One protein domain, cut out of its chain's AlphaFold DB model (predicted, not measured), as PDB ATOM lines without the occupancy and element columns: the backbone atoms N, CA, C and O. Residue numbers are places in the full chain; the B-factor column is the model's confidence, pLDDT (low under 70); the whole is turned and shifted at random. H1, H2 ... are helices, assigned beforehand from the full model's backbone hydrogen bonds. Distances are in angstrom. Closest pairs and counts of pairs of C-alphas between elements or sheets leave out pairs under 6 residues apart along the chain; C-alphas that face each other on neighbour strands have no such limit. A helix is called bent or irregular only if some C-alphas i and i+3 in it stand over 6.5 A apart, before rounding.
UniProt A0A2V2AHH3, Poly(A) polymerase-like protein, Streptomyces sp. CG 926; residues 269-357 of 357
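AT A GLANCE: This is residues 269 to 357 of the 357 residues of the protein "Poly(A) polymerase-like protein" of Streptomyces sp. CG 926 (UniProt A0A2V2AHH3). Two pairs of helices make two crossed layers: H1 and H4 side by side and running the same way in one, and the helical hairpin of H5 and H6 in the other, with H5 crossing H1 and H6 crossing both H1 and H4. The short H2 and H3 sit at the rim, H2 by the turn of the hairpin and H3 between the first residues of H1 and H6. The printed part has 89 residues with six named helices, H1 to H6 in order, and no named strand; its class is all helix. It is compact, with a radius of gyration of the C-alphas of 11.8 A, and only just flat, spanning 33 by 29 by 16 A.

IN THESE COORDINATES: H1, residues 269 to 285, begins with C-alpha 269 at (19.317, -4.245, -17.985) and is 24.4 A long. H2 is residues 292 to 299, 10.7 A, and H3 is residues 305 to 308, 5.3 A. H4, residues 311 to 324, is 19.6 A long. H5, residues 327 to 340, is 20.2 A long and irregular: C-alphas 328 and 331 are 7.2 A apart. H6, residues 342 to 353, is 16.6 A long and ends with C-alpha 353 at (39.037, -7.282, -21.755).

HOW THE PARTS SIT: H6 is the hub, touching the five other helices. It forms a hairpin with H5, at a shallow tilt of 21 degrees, opposite ways; the closest C-alphas, of Ala 337 and Ala 344, are 4.9 A apart. H6 touches H1 about perpendicular at 80 degrees, closest at the C-alphas of Leu 276 and Ala 344, 6.8 A. H6 and H4 only just touch, with 3 pairs of C-alphas within 8 A, the closest those of Arg 318 and Leu 351, 6.2 A. H1 and H4 touch at a shallow tilt of 10 degrees, the same way, with the C-alphas of Gly 270 and Asp 313 closest, 5.4 A. H1 touches H5 with residues 280 to 284 alone, at a steep tilt of 63 degrees; the C-alphas of Val 280 and Ala 333 are closest, 5.7 A. H2 touches H5 at the C-alphas of Arg 295 and Leu 340, 4.6 A, and H3 touches H6 at those of Pro 306 and Leu 347, 5.7 A. H2 and H4 are apart. Every O i to N i+4 pair is within hydrogen-bond range in H1, H2, H4 and H6, and 8 of 10 in H5; H3 is too short for such a pair.

THE WHOLE: The two C-alphas farthest apart, of Arg 293 and Ala 357, are 34.3 A from each other. The printed part has no cut; the link from H1 to H2 is short, and the others are tight. The mean pLDDT of the printed part is 91.1, and residues 355 to 357, at the chain's end, are under 70.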
ATOM      1  N   ALA A 269      17.959  -3.844 -18.375       91.75
ATOM      2  CA  ALA A 269      19.317  -4.245 -17.985       91.75
ATOM      3  C   ALA A 269      20.413  -3.278 -18.481       91.75
ATOM      4  O   ALA A 269      21.301  -2.896 -17.718       91.75
ATOM      5  N   GLY A 270      20.322  -2.821 -19.736       92.00
ATOM      6  CA  GLY A 270      21.256  -1.842 -20.302       92.00
ATOM      7  C   GLY A 270      21.289  -0.514 -19.537       92.00
ATOM      8  O   GLY A 270      22.352   0.094 -19.390       92.00
ATOM      9  N   ARG A 271      20.152  -0.090 -18.971       90.44
ATOM     10  CA  ARG A 271      20.053   1.122 -18.149       90.44
ATOM     11  C   ARG A 271      20.740   0.943 -16.807       90.44
ATOM     12  O   ARG A 271      21.606   1.751 -16.471       90.44
ATOM     13  N   SER A 272      20.435  -0.141 -16.096       92.44
ATOM     14  CA  SER A 272      21.067  -0.448 -14.809       92.44
ATOM     15  C   SER A 272      22.588  -0.601 -14.959       92.44
ATOM     16  O   SER A 272      23.345  -0.052 -14.160       92.44
ATOM     17  N   ALA A 273      23.059  -1.246 -16.035       95.12
ATOM     18  CA  ALA A 273      24.487  -1.348 -16.350       95.12
ATOM     19  C   ALA A 273      25.128   0.021 -16.648       95.12
ATOM     20  O   ALA A 273      26.224   0.315 -16.168       95.12
ATOM     21  N   GLY A 274      24.443   0.891 -17.400       94.31
ATOM     22  CA  GLY A 274      24.916   2.251 -17.677       94.31
ATOM     23  C   GLY A 274      24.997   3.123 -16.421       94.31
ATOM     24  O   GLY A 274      25.948   3.888 -16.247       94.31
ATOM     25  N   VAL A 275      24.028   2.989 -15.515       93.44
ATOM     26  CA  VAL A 275      24.033   3.625 -14.190       93.44
ATOM     27  C   VAL A 275      25.213   3.116 -13.354       93.44
ATOM     28  O   VAL A 275      25.999   3.928 -12.867       93.44
ATOM     29  N   LEU A 276      25.425   1.798 -13.295       94.44
ATOM     30  CA  LEU A 276      26.545   1.190 -12.574       94.44
ATOM     31  C   LEU A 276      27.910   1.662 -13.102       94.44
ATOM     32  O   LEU A 276      28.800   2.009 -12.325       94.44
ATOM     33  N   LEU A 277      28.071   1.769 -14.423       94.69
ATOM     34  CA  LEU A 277      29.285   2.315 -15.034       94.69
ATOM     35  C   LEU A 277      29.498   3.801 -14.686       94.69
ATOM     36  O   LEU A 277      30.626   4.226 -14.414       94.69
ATOM     37  N   ARG A 278      28.428   4.607 -14.652       93.56
ATOM     38  CA  ARG A 278      28.512   6.000 -14.183       93.56
ATOM     39  C   ARG A 278      28.913   6.075 -12.710       93.56
ATOM     40  O   ARG A 278      29.660   6.979 -12.348       93.56
ATOM     41  N   PHE A 279      28.524   5.115 -11.875       92.31
ATOM     42  CA  PHE A 279      28.980   5.070 -10.480       92.31
ATOM     43  C   PHE A 279      30.471   4.834 -10.370       92.31
ATOM     44  O   PHE A 279      31.145   5.558  -9.640       92.31
ATOM     45  N   VAL A 280      31.003   3.901 -11.158       92.81
ATOM     46  CA  VAL A 280      32.449   3.678 -11.242       92.81
ATOM     47  C   VAL A 280      33.166   4.967 -11.662       92.81
ATOM     48  O   VAL A 280      34.111   5.378 -10.990       92.81
ATOM     49  N   LYS A 281      32.672   5.674 -12.692       92.75
ATOM     50  CA  LYS A 281      33.191   6.998 -13.097       92.75
ATOM     51  C   LYS A 281      33.207   7.991 -11.927       92.75
ATOM     52  O   LYS A 281      34.223   8.641 -11.687       92.75
ATOM     53  N   PHE A 282      32.096   8.132 -11.206       92.31
ATOM     54  CA  PHE A 282      31.984   9.111 -10.123       92.31
ATOM     55  C   PHE A 282      32.839   8.762  -8.903       92.31
ATOM     56  O   PHE A 282      33.436   9.661  -8.321       92.31
ATOM     57  N   ALA A 283      32.965   7.485  -8.551       89.56
ATOM     58  CA  ALA A 283      33.843   7.039  -7.472       89.56
ATOM     59  C   ALA A 283      35.337   7.165  -7.831       89.56
ATOM     60  O   ALA A 283      36.170   7.364  -6.951       89.56
ATOM     61  N   VAL A 284      35.693   7.093  -9.121       89.44
ATOM     62  CA  VAL A 284      37.041   7.451  -9.598       89.44
ATOM     63  C   VAL A 284      37.266   8.965  -9.499       89.44
ATOM     64  O   VAL A 284      38.336   9.387  -9.063       89.44
ATOM     65  N   ARG A 285      36.266   9.786  -9.857       89.19
ATOM     66  CA  ARG A 285      36.330  11.258  -9.743       89.19
ATOM     67  C   ARG A 285      36.396  11.736  -8.287       89.19
ATOM     68  O   ARG A 285      37.071  12.723  -8.010       89.19
ATOM     69  N   TYR A 286      35.704  11.054  -7.377       91.38
ATOM     70  CA  TYR A 286      35.608  11.391  -5.956       91.38
ATOM     71  C   TYR A 286      36.096  10.212  -5.098       91.38
ATOM     72  O   TYR A 286      35.277   9.480  -4.540       91.38
ATOM     73  N   PRO A 287      37.422  10.001  -4.989       89.94
ATOM     74  CA  PRO A 287      37.986   8.798  -4.372       89.94
ATOM     75  C   PRO A 287      37.641   8.638  -2.888       89.94
ATOM     76  O   PRO A 287      37.574   7.500  -2.422       89.94
ATOM     77  N   ASP A 288      37.395   9.750  -2.190       93.19
ATOM     78  CA  ASP A 288      37.042   9.785  -0.767       93.19
ATOM     79  C   ASP A 288      35.530   9.715  -0.514       93.19
ATOM     80  O   ASP A 288      35.108   9.779   0.636       93.19
ATOM     81  N   ALA A 289      34.695   9.637  -1.556       94.81
ATOM     82  CA  ALA A 289      33.246   9.640  -1.392       94.81
ATOM     83  C   ALA A 289      32.734   8.403  -0.634       94.81
ATOM     84  O   ALA A 289      33.219   7.286  -0.822       94.81
ATOM     85  N   ASP A 290      31.696   8.600   0.179       95.62
ATOM     86  CA  ASP A 290      30.931   7.511   0.771       95.62
ATOM     87  C   ASP A 290      30.059   6.856  -0.307       95.62
ATOM     88  O   ASP A 290      29.170   7.482  -0.891       95.62
ATOM     89  N   VAL A 291      30.334   5.579  -0.564       94.81
ATOM     90  CA  VAL A 291      29.644   4.742  -1.553       94.81
ATOM     91  C   VAL A 291      28.766   3.669  -0.902       94.81
ATOM     92  O   VAL A 291      28.300   2.765  -1.592       94.81
ATOM     93  N   THR A 292      28.523   3.742   0.411       94.81
ATOM     94  CA  THR A 292      27.761   2.725   1.159       94.81
ATOM     95  C   THR A 292      26.379   2.506   0.551       94.81
ATOM     96  O   THR A 292      26.039   1.383   0.192       94.81
ATOM     97  N   ARG A 293      25.621   3.586   0.327       94.38
ATOM     98  CA  ARG A 293      24.277   3.502  -0.266       94.38
ATOM     99  C   ARG A 293      24.291   3.039  -1.722       94.38
ATOM    100  O   ARG A 293      23.350   2.392  -2.168       94.38
ATOM    101  N   LEU A 294      25.348   3.357  -2.472       92.25
ATOM    102  CA  LEU A 294      25.516   2.831  -3.827       92.25
ATOM    103  C   LEU A 294      25.778   1.331  -3.843       92.25
ATOM    104  O   LEU A 294      25.260   0.642  -4.716       92.25
ATOM    105  N   ARG A 295      26.576   0.830  -2.900       94.62
ATOM    106  CA  ARG A 295      26.800  -0.607  -2.748       94.62
ATOM    107  C   ARG A 295      25.494  -1.320  -2.421       94.62
ATOM    108  O   ARG A 295      25.235  -2.361  -3.007       94.62
ATOM    109  N   ASP A 296      24.682  -0.754  -1.532       94.81
ATOM    110  CA  ASP A 296      23.393  -1.345  -1.164       94.81
ATOM    111  C   ASP A 296      22.461  -1.426  -2.388       94.81
ATOM    112  O   ASP A 296      21.924  -2.490  -2.669       94.81
ATOM    113  N   TRP A 297      22.378  -0.362  -3.198       94.94
ATOM    114  CA  TRP A 297      21.649  -0.398  -4.475       94.94
ATOM    115  C   TRP A 297      22.221  -1.428  -5.463       94.94
ATOM    116  O   TRP A 297      21.477  -2.159  -6.111       94.94
ATOM    117  N   ALA A 298      23.548  -1.509  -5.593       94.44
ATOM    118  CA  ALA A 298      24.193  -2.433  -6.527       94.44
ATOM    119  C   ALA A 298      24.035  -3.903  -6.104       94.44
ATOM    120  O   ALA A 298      24.081  -4.785  -6.962       94.44
ATOM    121  N   ALA A 299      23.834  -4.170  -4.810       93.62
ATOM    122  CA  ALA A 299      23.600  -5.509  -4.278       93.62
ATOM    123  C   ALA A 299      22.250  -6.100  -4.719       93.62
ATOM    124  O   ALA A 299      22.134  -7.323  -4.807       93.62
ATOM    125  N   ASP A 300      21.274  -5.252  -5.050       93.50
ATOM    126  CA  ASP A 300      19.975  -5.676  -5.584       93.50
ATOM    127  C   ASP A 300      20.034  -6.016  -7.086       93.50
ATOM    128  O   ASP A 300      19.087  -6.578  -7.644       93.50
ATOM    129  N   LEU A 301      21.147  -5.707  -7.765       93.44
ATOM    130  CA  LEU A 301      21.317  -6.047  -9.172       93.44
ATOM    131  C   LEU A 301      21.588  -7.547  -9.360       93.44
ATOM    132  O   LEU A 301      22.358  -8.155  -8.610       93.44
ATOM    133  N   PRO A 302      21.034  -8.155 -10.422       92.19
ATOM    134  CA  PRO A 302      21.292  -9.554 -10.722       92.19
ATOM    135  C   PRO A 302      22.772  -9.770 -11.076       92.19
ATOM    136  O   PRO A 302      23.349  -9.031 -11.874       92.19
ATOM    137  N   ALA A 303      23.396 -10.811 -10.516       88.81
ATOM    138  CA  ALA A 303      24.805 -11.121 -10.786       88.81
ATOM    139  C   ALA A 303      25.074 -11.445 -12.272       88.81
ATOM    140  O   ALA A 303      26.167 -11.183 -12.769       88.81
ATOM    141  N   ASP A 304      24.068 -11.959 -12.984       91.88
ATOM    142  CA  ASP A 304      24.077 -12.220 -14.428       91.88
ATOM    143  C   ASP A 304      23.713 -10.980 -15.269       91.88
ATOM    144  O   ASP A 304      23.462 -11.110 -16.465       91.88
ATOM    145  N   LEU A 305      23.690  -9.767 -14.692       94.69
ATOM    146  CA  LEU A 305      23.394  -8.525 -15.422       94.69
ATOM    147  C   LEU A 305      24.165  -8.411 -16.754       94.69
ATOM    148  O   LEU A 305      23.517  -8.127 -17.760       94.69
ATOM    149  N   PRO A 306      25.488  -8.677 -16.827       95.06
ATOM    150  CA  PRO A 306      26.223  -8.601 -18.090       95.06
ATOM    151  C   PRO A 306      25.763  -9.601 -19.162       95.06
ATOM    152  O   PRO A 306      25.951  -9.340 -20.350       95.06
ATOM    153  N   ASP A 307      25.172 -10.735 -18.775       94.88
ATOM    154  CA  ASP A 307      24.649 -11.752 -19.702       94.88
ATOM    155  C   ASP A 307      23.295 -11.363 -20.300       94.88
ATOM    156  O   ASP A 307      22.883 -11.906 -21.324       94.88
ATOM    157  N   ARG A 308      22.617 -10.384 -19.692       94.06
ATOM    158  CA  ARG A 308      21.330  -9.846 -20.153       94.06
ATOM    159  C   ARG A 308      21.479  -8.697 -21.151       94.06
ATOM    160  O   ARG A 308      20.474  -8.189 -21.640       94.06
ATOM    161  N   LEU A 309      22.708  -8.260 -21.421       95.06
ATOM    162  CA  LEU A 309      23.005  -7.120 -22.284       95.06
ATOM    163  C   LEU A 309      23.099  -7.541 -23.753       95.06
ATOM    164  O   LEU A 309      23.815  -8.483 -24.098       95.06
ATOM    165  N   GLY A 310      22.423  -6.797 -24.627       93.81
ATOM    166  CA  GLY A 310      22.549  -6.961 -26.074       93.81
ATOM    167  C   GLY A 310      23.807  -6.291 -26.634       93.81
ATOM    168  O   GLY A 310      24.483  -5.507 -25.968       93.81
ATOM    169  N   GLU A 311      24.111  -6.533 -27.912       93.81
ATOM    170  CA  GLU A 311      25.274  -5.914 -28.575       93.81
ATOM    171  C   GLU A 311      25.181  -4.378 -28.617       93.81
ATOM    172  O   GLU A 311      26.192  -3.681 -28.527       93.81
ATOM    173  N   ALA A 312      23.965  -3.830 -28.727       90.56
ATOM    174  CA  ALA A 312      23.747  -2.387 -28.678       90.56
ATOM    175  C   ALA A 312      24.123  -1.798 -27.305       90.56
ATOM    176  O   ALA A 312      24.809  -0.774 -27.257       90.56
ATOM    177  N   ASP A 313      23.751  -2.477 -26.214       93.69
ATOM    178  CA  ASP A 313      24.115  -2.078 -24.851       93.69
ATOM    179  C   ASP A 313      25.632  -2.121 -24.669       93.69
ATOM    180  O   ASP A 313      26.243  -1.144 -24.236       93.69
ATOM    181  N   TRP A 314      26.272  -3.221 -25.079       95.81
ATOM    182  CA  TRP A 314      27.724  -3.368 -24.995       95.81
ATOM    183  C   TRP A 314      28.475  -2.304 -25.789       95.81
ATOM    184  O   TRP A 314      29.471  -1.763 -25.307       95.81
ATOM    185  N   ARG A 315      28.003  -1.963 -26.991       93.62
ATOM    186  CA  ARG A 315      28.589  -0.884 -27.792       93.62
ATOM    187  C   ARG A 315      28.527   0.455 -27.057       93.62
ATOM    188  O   ARG A 315      29.542   1.149 -26.994       93.62
ATOM    189  N   ALA A 316      27.373   0.791 -26.479       91.56
ATOM    190  CA  ALA A 316      27.200   2.019 -25.704       91.56
ATOM    191  C   ALA A 316      28.094   2.031 -24.451       91.56
ATOM    192  O   ALA A 316      28.803   3.007 -24.203       91.56
ATOM    193  N   LEU A 317      28.142   0.923 -23.708       95.12
ATOM    194  CA  LEU A 317      28.954   0.793 -22.496       95.12
ATOM    195  C   LEU A 317      30.456   0.869 -22.782       95.12
ATOM    196  O   LEU A 317      31.171   1.542 -22.046       95.12
ATOM    197  N   ARG A 318      30.948   0.254 -23.866       94.88
ATOM    198  CA  ARG A 318      32.360   0.369 -24.283       94.88
ATOM    199  C   ARG A 318      32.725   1.807 -24.642       94.88
ATOM    200  O   ARG A 318      33.800   2.270 -24.263       94.88
ATOM    201  N   TYR A 319      31.839   2.514 -25.347       91.69
ATOM    202  CA  TYR A 319      32.031   3.933 -25.648       91.69
ATOM    203  C   TYR A 319      32.117   4.758 -24.356       91.69
ATOM    204  O   TYR A 319      33.096   5.477 -24.145       91.69
ATOM    205  N   SER A 320      31.152   4.586 -23.448       91.81
ATOM    206  CA  SER A 320      31.156   5.261 -22.149       91.81
ATOM    207  C   SER A 320      32.380   4.908 -21.306       91.81
ATOM    208  O   SER A 320      32.961   5.803 -20.709       91.81
ATOM    209  N   TRP A 321      32.818   3.648 -21.270       93.12
ATOM    210  CA  TRP A 321      34.004   3.218 -20.522       93.12
ATOM    211  C   TRP A 321      35.258   3.961 -20.985       93.12
ATOM    212  O   TRP A 321      35.944   4.573 -20.169       93.12
ATOM    213  N   ARG A 322      35.504   3.990 -22.301       90.62
ATOM    214  CA  ARG A 322      36.664   4.674 -22.896       90.62
ATOM    215  C   ARG A 322      36.633   6.186 -22.661       90.62
ATOM    216  O   ARG A 322      37.680   6.785 -22.449       90.62
ATOM    217  N   SER A 323      35.446   6.791 -22.696       86.31
ATOM    218  CA  SER A 323      35.271   8.231 -22.476       86.31
ATOM    219  C   SER A 323      35.364   8.626 -20.997       86.31
ATOM    220  O   SER A 323      35.879   9.691 -20.669       86.31
ATOM    221  N   HIS A 324      34.869   7.783 -20.090       85.12
ATOM    222  CA  HIS A 324      34.684   8.138 -18.683       85.12
ATOM    223  C   HIS A 324      35.790   7.656 -17.750       85.12
ATOM    224  O   HIS A 324      35.978   8.254 -16.690       85.12
ATOM    225  N   VAL A 325      36.476   6.567 -18.097       86.75
ATOM    226  CA  VAL A 325      37.488   5.940 -17.246       86.75
ATOM    227  C   VAL A 325      38.821   5.956 -17.995       86.75
ATOM    228  O   VAL A 325      39.136   5.007 -18.718       86.75
ATOM    229  N   PRO A 326      39.620   7.033 -17.855       84.44
ATOM    230  CA  PRO A 326      40.926   7.107 -18.499       84.44
ATOM    231  C   PRO A 326      41.847   6.004 -17.968       84.44
ATOM    232  O   PRO A 326      41.651   5.496 -16.863       84.44
ATOM    233  N   ASP A 327      42.895   5.669 -18.720       87.38
ATOM    234  CA  ASP A 327      43.818   4.572 -18.391       87.38
ATOM    235  C   ASP A 327      44.382   4.666 -16.967       87.38
ATOM    236  O   ASP A 327      44.407   3.670 -16.242       87.38
ATOM    237  N   ALA A 328      44.721   5.878 -16.520       87.12
ATOM    238  CA  ALA A 328      45.192   6.147 -15.160       87.12
ATOM    239  C   ALA A 328      44.154   5.810 -14.065       87.12
ATOM    240  O   ALA A 328      44.527   5.489 -12.938       87.12
ATOM    241  N   GLY A 329      42.859   5.857 -14.387       88.69
ATOM    242  CA  GLY A 329      41.749   5.546 -13.483       88.69
ATOM    243  C   GLY A 329      41.302   4.081 -13.503       88.69
ATOM    244  O   GLY A 329      40.559   3.672 -12.611       88.69
ATOM    245  N   ARG A 330      41.755   3.261 -14.466       91.06
ATOM    246  CA  ARG A 330      41.263   1.878 -14.647       91.06
ATOM    247  C   ARG A 330      41.527   0.974 -13.444       91.06
ATOM    248  O   ARG A 330      40.659   0.195 -13.065       91.06
ATOM    249  N   ARG A 331      42.690   1.107 -12.796       91.94
ATOM    250  CA  ARG A 331      42.982   0.351 -11.565       91.94
ATOM    251  C   ARG A 331      41.979   0.691 -10.461       91.94
ATOM    252  O   ARG A 331      41.437  -0.208  -9.829       91.94
ATOM    253  N   ARG A 332      41.709   1.982 -10.251       90.88
ATOM    254  CA  ARG A 332      40.732   2.428  -9.252       90.88
ATOM    255  C   ARG A 332      39.322   1.966  -9.609       90.88
ATOM    256  O   ARG A 332      38.579   1.578  -8.720       90.88
ATOM    257  N   ALA A 333      38.966   1.966 -10.890       93.81
ATOM    258  CA  ALA A 333      37.681   1.456 -11.352       93.81
ATOM    259  C   ALA A 333      37.470  -0.023 -10.981       93.81
ATOM    260  O   ALA A 333      36.392  -0.369 -10.503       93.81
ATOM    261  N   LEU A 334      38.501  -0.867 -11.115       94.31
ATOM    262  CA  LEU A 334      38.468  -2.269 -10.670       94.31
ATOM    263  C   LEU A 334      38.321  -2.390  -9.143       94.31
ATOM    264  O   LEU A 334      37.514  -3.181  -8.662       94.31
ATOM    265  N   GLU A 335      39.053  -1.577  -8.373       93.88
ATOM    266  CA  GLU A 335      38.922  -1.535  -6.907       93.88
ATOM    267  C   GLU A 335      37.491  -1.154  -6.482       93.88
ATOM    268  O   GLU A 335      36.899  -1.812  -5.628       93.88
ATOM    269  N   VAL A 336      36.914  -0.123  -7.109       93.38
ATOM    270  CA  VAL A 336      35.533   0.315  -6.862       93.38
ATOM    271  C   VAL A 336      34.532  -0.769  -7.255       93.38
ATOM    272  O   VAL A 336      33.598  -1.021  -6.499       93.38
ATOM    273  N   ALA A 337      34.719  -1.434  -8.396       95.25
ATOM    274  CA  ALA A 337      33.851  -2.531  -8.811       95.25
ATOM    275  C   ALA A 337      33.813  -3.644  -7.750       95.25
ATOM    276  O   ALA A 337      32.733  -4.106  -7.386       95.25
ATOM    277  N   GLY A 338      34.969  -3.986  -7.169       95.19
ATOM    278  CA  GLY A 338      35.062  -4.929  -6.051       95.19
ATOM    279  C   GLY A 338      34.271  -4.504  -4.807       95.19
ATOM    280  O   GLY A 338      33.709  -5.357  -4.126       95.19
ATOM    281  N   LEU A 339      34.179  -3.198  -4.530       93.56
ATOM    282  CA  LEU A 339      33.375  -2.662  -3.423       93.56
ATOM    283  C   LEU A 339      31.868  -2.691  -3.706       93.56
ATOM    284  O   LEU A 339      31.087  -2.853  -2.771       93.56
ATOM    285  N   LEU A 340      31.467  -2.507  -4.967       93.44
ATOM    286  CA  LEU A 340      30.063  -2.473  -5.392       93.44
ATOM    287  C   LEU A 340      29.447  -3.871  -5.538       93.44
ATOM    288  O   LEU A 340      28.231  -4.006  -5.456       93.44
ATOM    289  N   GLY A 341      30.270  -4.906  -5.716       94.50
ATOM    290  CA  GLY A 341      29.837  -6.301  -5.690       94.50
ATOM    291  C   GLY A 341      29.876  -7.010  -7.051       94.50
ATOM    292  O   GLY A 341      30.397  -6.476  -8.033       94.50
ATOM    293  N   PRO A 342      29.345  -8.247  -7.125       95.44
ATOM    294  CA  PRO A 342      29.597  -9.161  -8.243       95.44
ATOM    295  C   PRO A 342      29.163  -8.635  -9.615       95.44
ATOM    296  O   PRO A 342      29.903  -8.789 -10.583       95.44
ATOM    297  N   ALA A 343      28.001  -7.978  -9.700       94.88
ATOM    298  CA  ALA A 343      27.501  -7.421 -10.957       94.88
ATOM    299  C   ALA A 343      28.443  -6.339 -11.520       94.88
ATOM    300  O   ALA A 343      28.685  -6.287 -12.726       94.88
ATOM    301  N   ALA A 344      29.020  -5.505 -10.646       95.94
ATOM    302  CA  ALA A 344      29.962  -4.459 -11.035       95.94
ATOM    303  C   ALA A 344      31.300  -5.038 -11.495       95.94
ATOM    304  O   ALA A 344      31.820  -4.608 -12.523       95.94
ATOM    305  N   VAL A 345      31.827  -6.029 -10.767       96.00
ATOM    306  CA  VAL A 345      33.060  -6.744 -11.138       96.00
ATOM    307  C   VAL A 345      32.908  -7.371 -12.521       96.00
ATOM    308  O   VAL A 345      33.666  -7.042 -13.429       96.00
ATOM    309  N   ALA A 346      31.862  -8.178 -12.721       95.12
ATOM    310  CA  ALA A 346      31.627  -8.857 -13.992       95.12
ATOM    311  C   ALA A 346      31.436  -7.879 -15.167       95.12
ATOM    312  O   ALA A 346      31.897  -8.144 -16.280       95.12
ATOM    313  N   LEU A 347      30.775  -6.738 -14.934       96.00
ATOM    314  CA  LEU A 347      30.612  -5.688 -15.941       96.00
ATOM    315  C   LEU A 347      31.955  -5.044 -16.315       96.00
ATOM    316  O   LEU A 347      32.266  -4.914 -17.501       96.00
ATOM    317  N   VAL A 348      32.739  -4.623 -15.320       95.44
ATOM    318  CA  VAL A 348      34.005  -3.907 -15.538       95.44
ATOM    319  C   VAL A 348      35.068  -4.820 -16.146       95.44
ATOM    320  O   VAL A 348      35.762  -4.381 -17.063       95.44
ATOM    321  N   ASP A 349      35.153  -6.082 -15.724       94.31
ATOM    322  CA  ASP A 349      36.108  -7.050 -16.279       94.31
ATOM    323  C   ASP A 349      35.881  -7.247 -17.787       94.31
ATOM    324  O   ASP A 349      36.810  -7.090 -18.582       94.31
ATOM    325  N   ARG A 350      34.626  -7.448 -18.217       94.56
ATOM    326  CA  ARG A 350      34.285  -7.563 -19.650       94.56
ATOM    327  C   ARG A 350      34.605  -6.294 -20.443       94.56
ATOM    328  O   ARG A 350      35.027  -6.374 -21.599       94.56
ATOM    329  N   LEU A 351      34.402  -5.113 -19.851       94.06
ATOM    330  CA  LEU A 351      34.758  -3.837 -20.485       94.06
ATOM    331  C   LEU A 351      36.276  -3.661 -20.610       94.06
ATOM    332  O   LEU A 351      36.741  -3.109 -21.610       94.06
ATOM    333  N   ALA A 352      37.042  -4.139 -19.628       89.44
ATOM    334  CA  ALA A 352      38.499  -4.088 -19.633       89.44
ATOM    335  C   ALA A 352      39.106  -5.056 -20.663       89.44
ATOM    336  O   ALA A 352      39.985  -4.650 -21.423       89.44
ATOM    337  N   GLU A 353      38.602  -6.289 -20.758       86.31
ATOM    338  CA  GLU A 353      39.037  -7.282 -21.755       86.31
ATOM    339  C   GLU A 353      38.798  -6.790 -23.191       86.31
ATOM    340  O   GLU A 353      39.694  -6.845 -24.037       86.31
ATOM    341  N   GLY A 354      37.621  -6.214 -23.455       72.81
ATOM    342  CA  GLY A 354      37.261  -5.644 -24.758       72.81
ATOM    343  C   GLY A 354      37.924  -4.299 -25.091       72.81
ATOM    344  O   GLY A 354      37.665  -3.741 -26.157       72.81
ATOM    345  N   ALA A 355      38.741  -3.733 -24.198       59.47
ATOM    346  CA  ALA A 355      39.521  -2.525 -24.475       59.47
ATOM    347  C   ALA A 355      40.886  -2.829 -25.120       59.47
ATOM    348  O   ALA A 355      41.556  -1.897 -25.567       59.47
ATOM    349  N   HIS A 356      41.293  -4.102 -25.150       50.31
ATOM    350  CA  HIS A 356      42.548  -4.576 -25.745       50.31
ATOM    351  C   HIS A 356      42.374  -5.224 -27.130       50.31
ATOM    352  O   HIS A 356      43.374  -5.573 -27.759       50.31
ATOM    353  N   ALA A 357      41.128  -5.366 -27.589       42.34
ATOM    354  CA  ALA A 357      40.741  -5.749 -28.945       42.34
ATOM    355  C   ALA A 357      40.242  -4.517 -29.710       42.34
ATOM    356  O   ALA A 357      40.516  -4.448 -30.928       42.34
TER     357      ALA A 357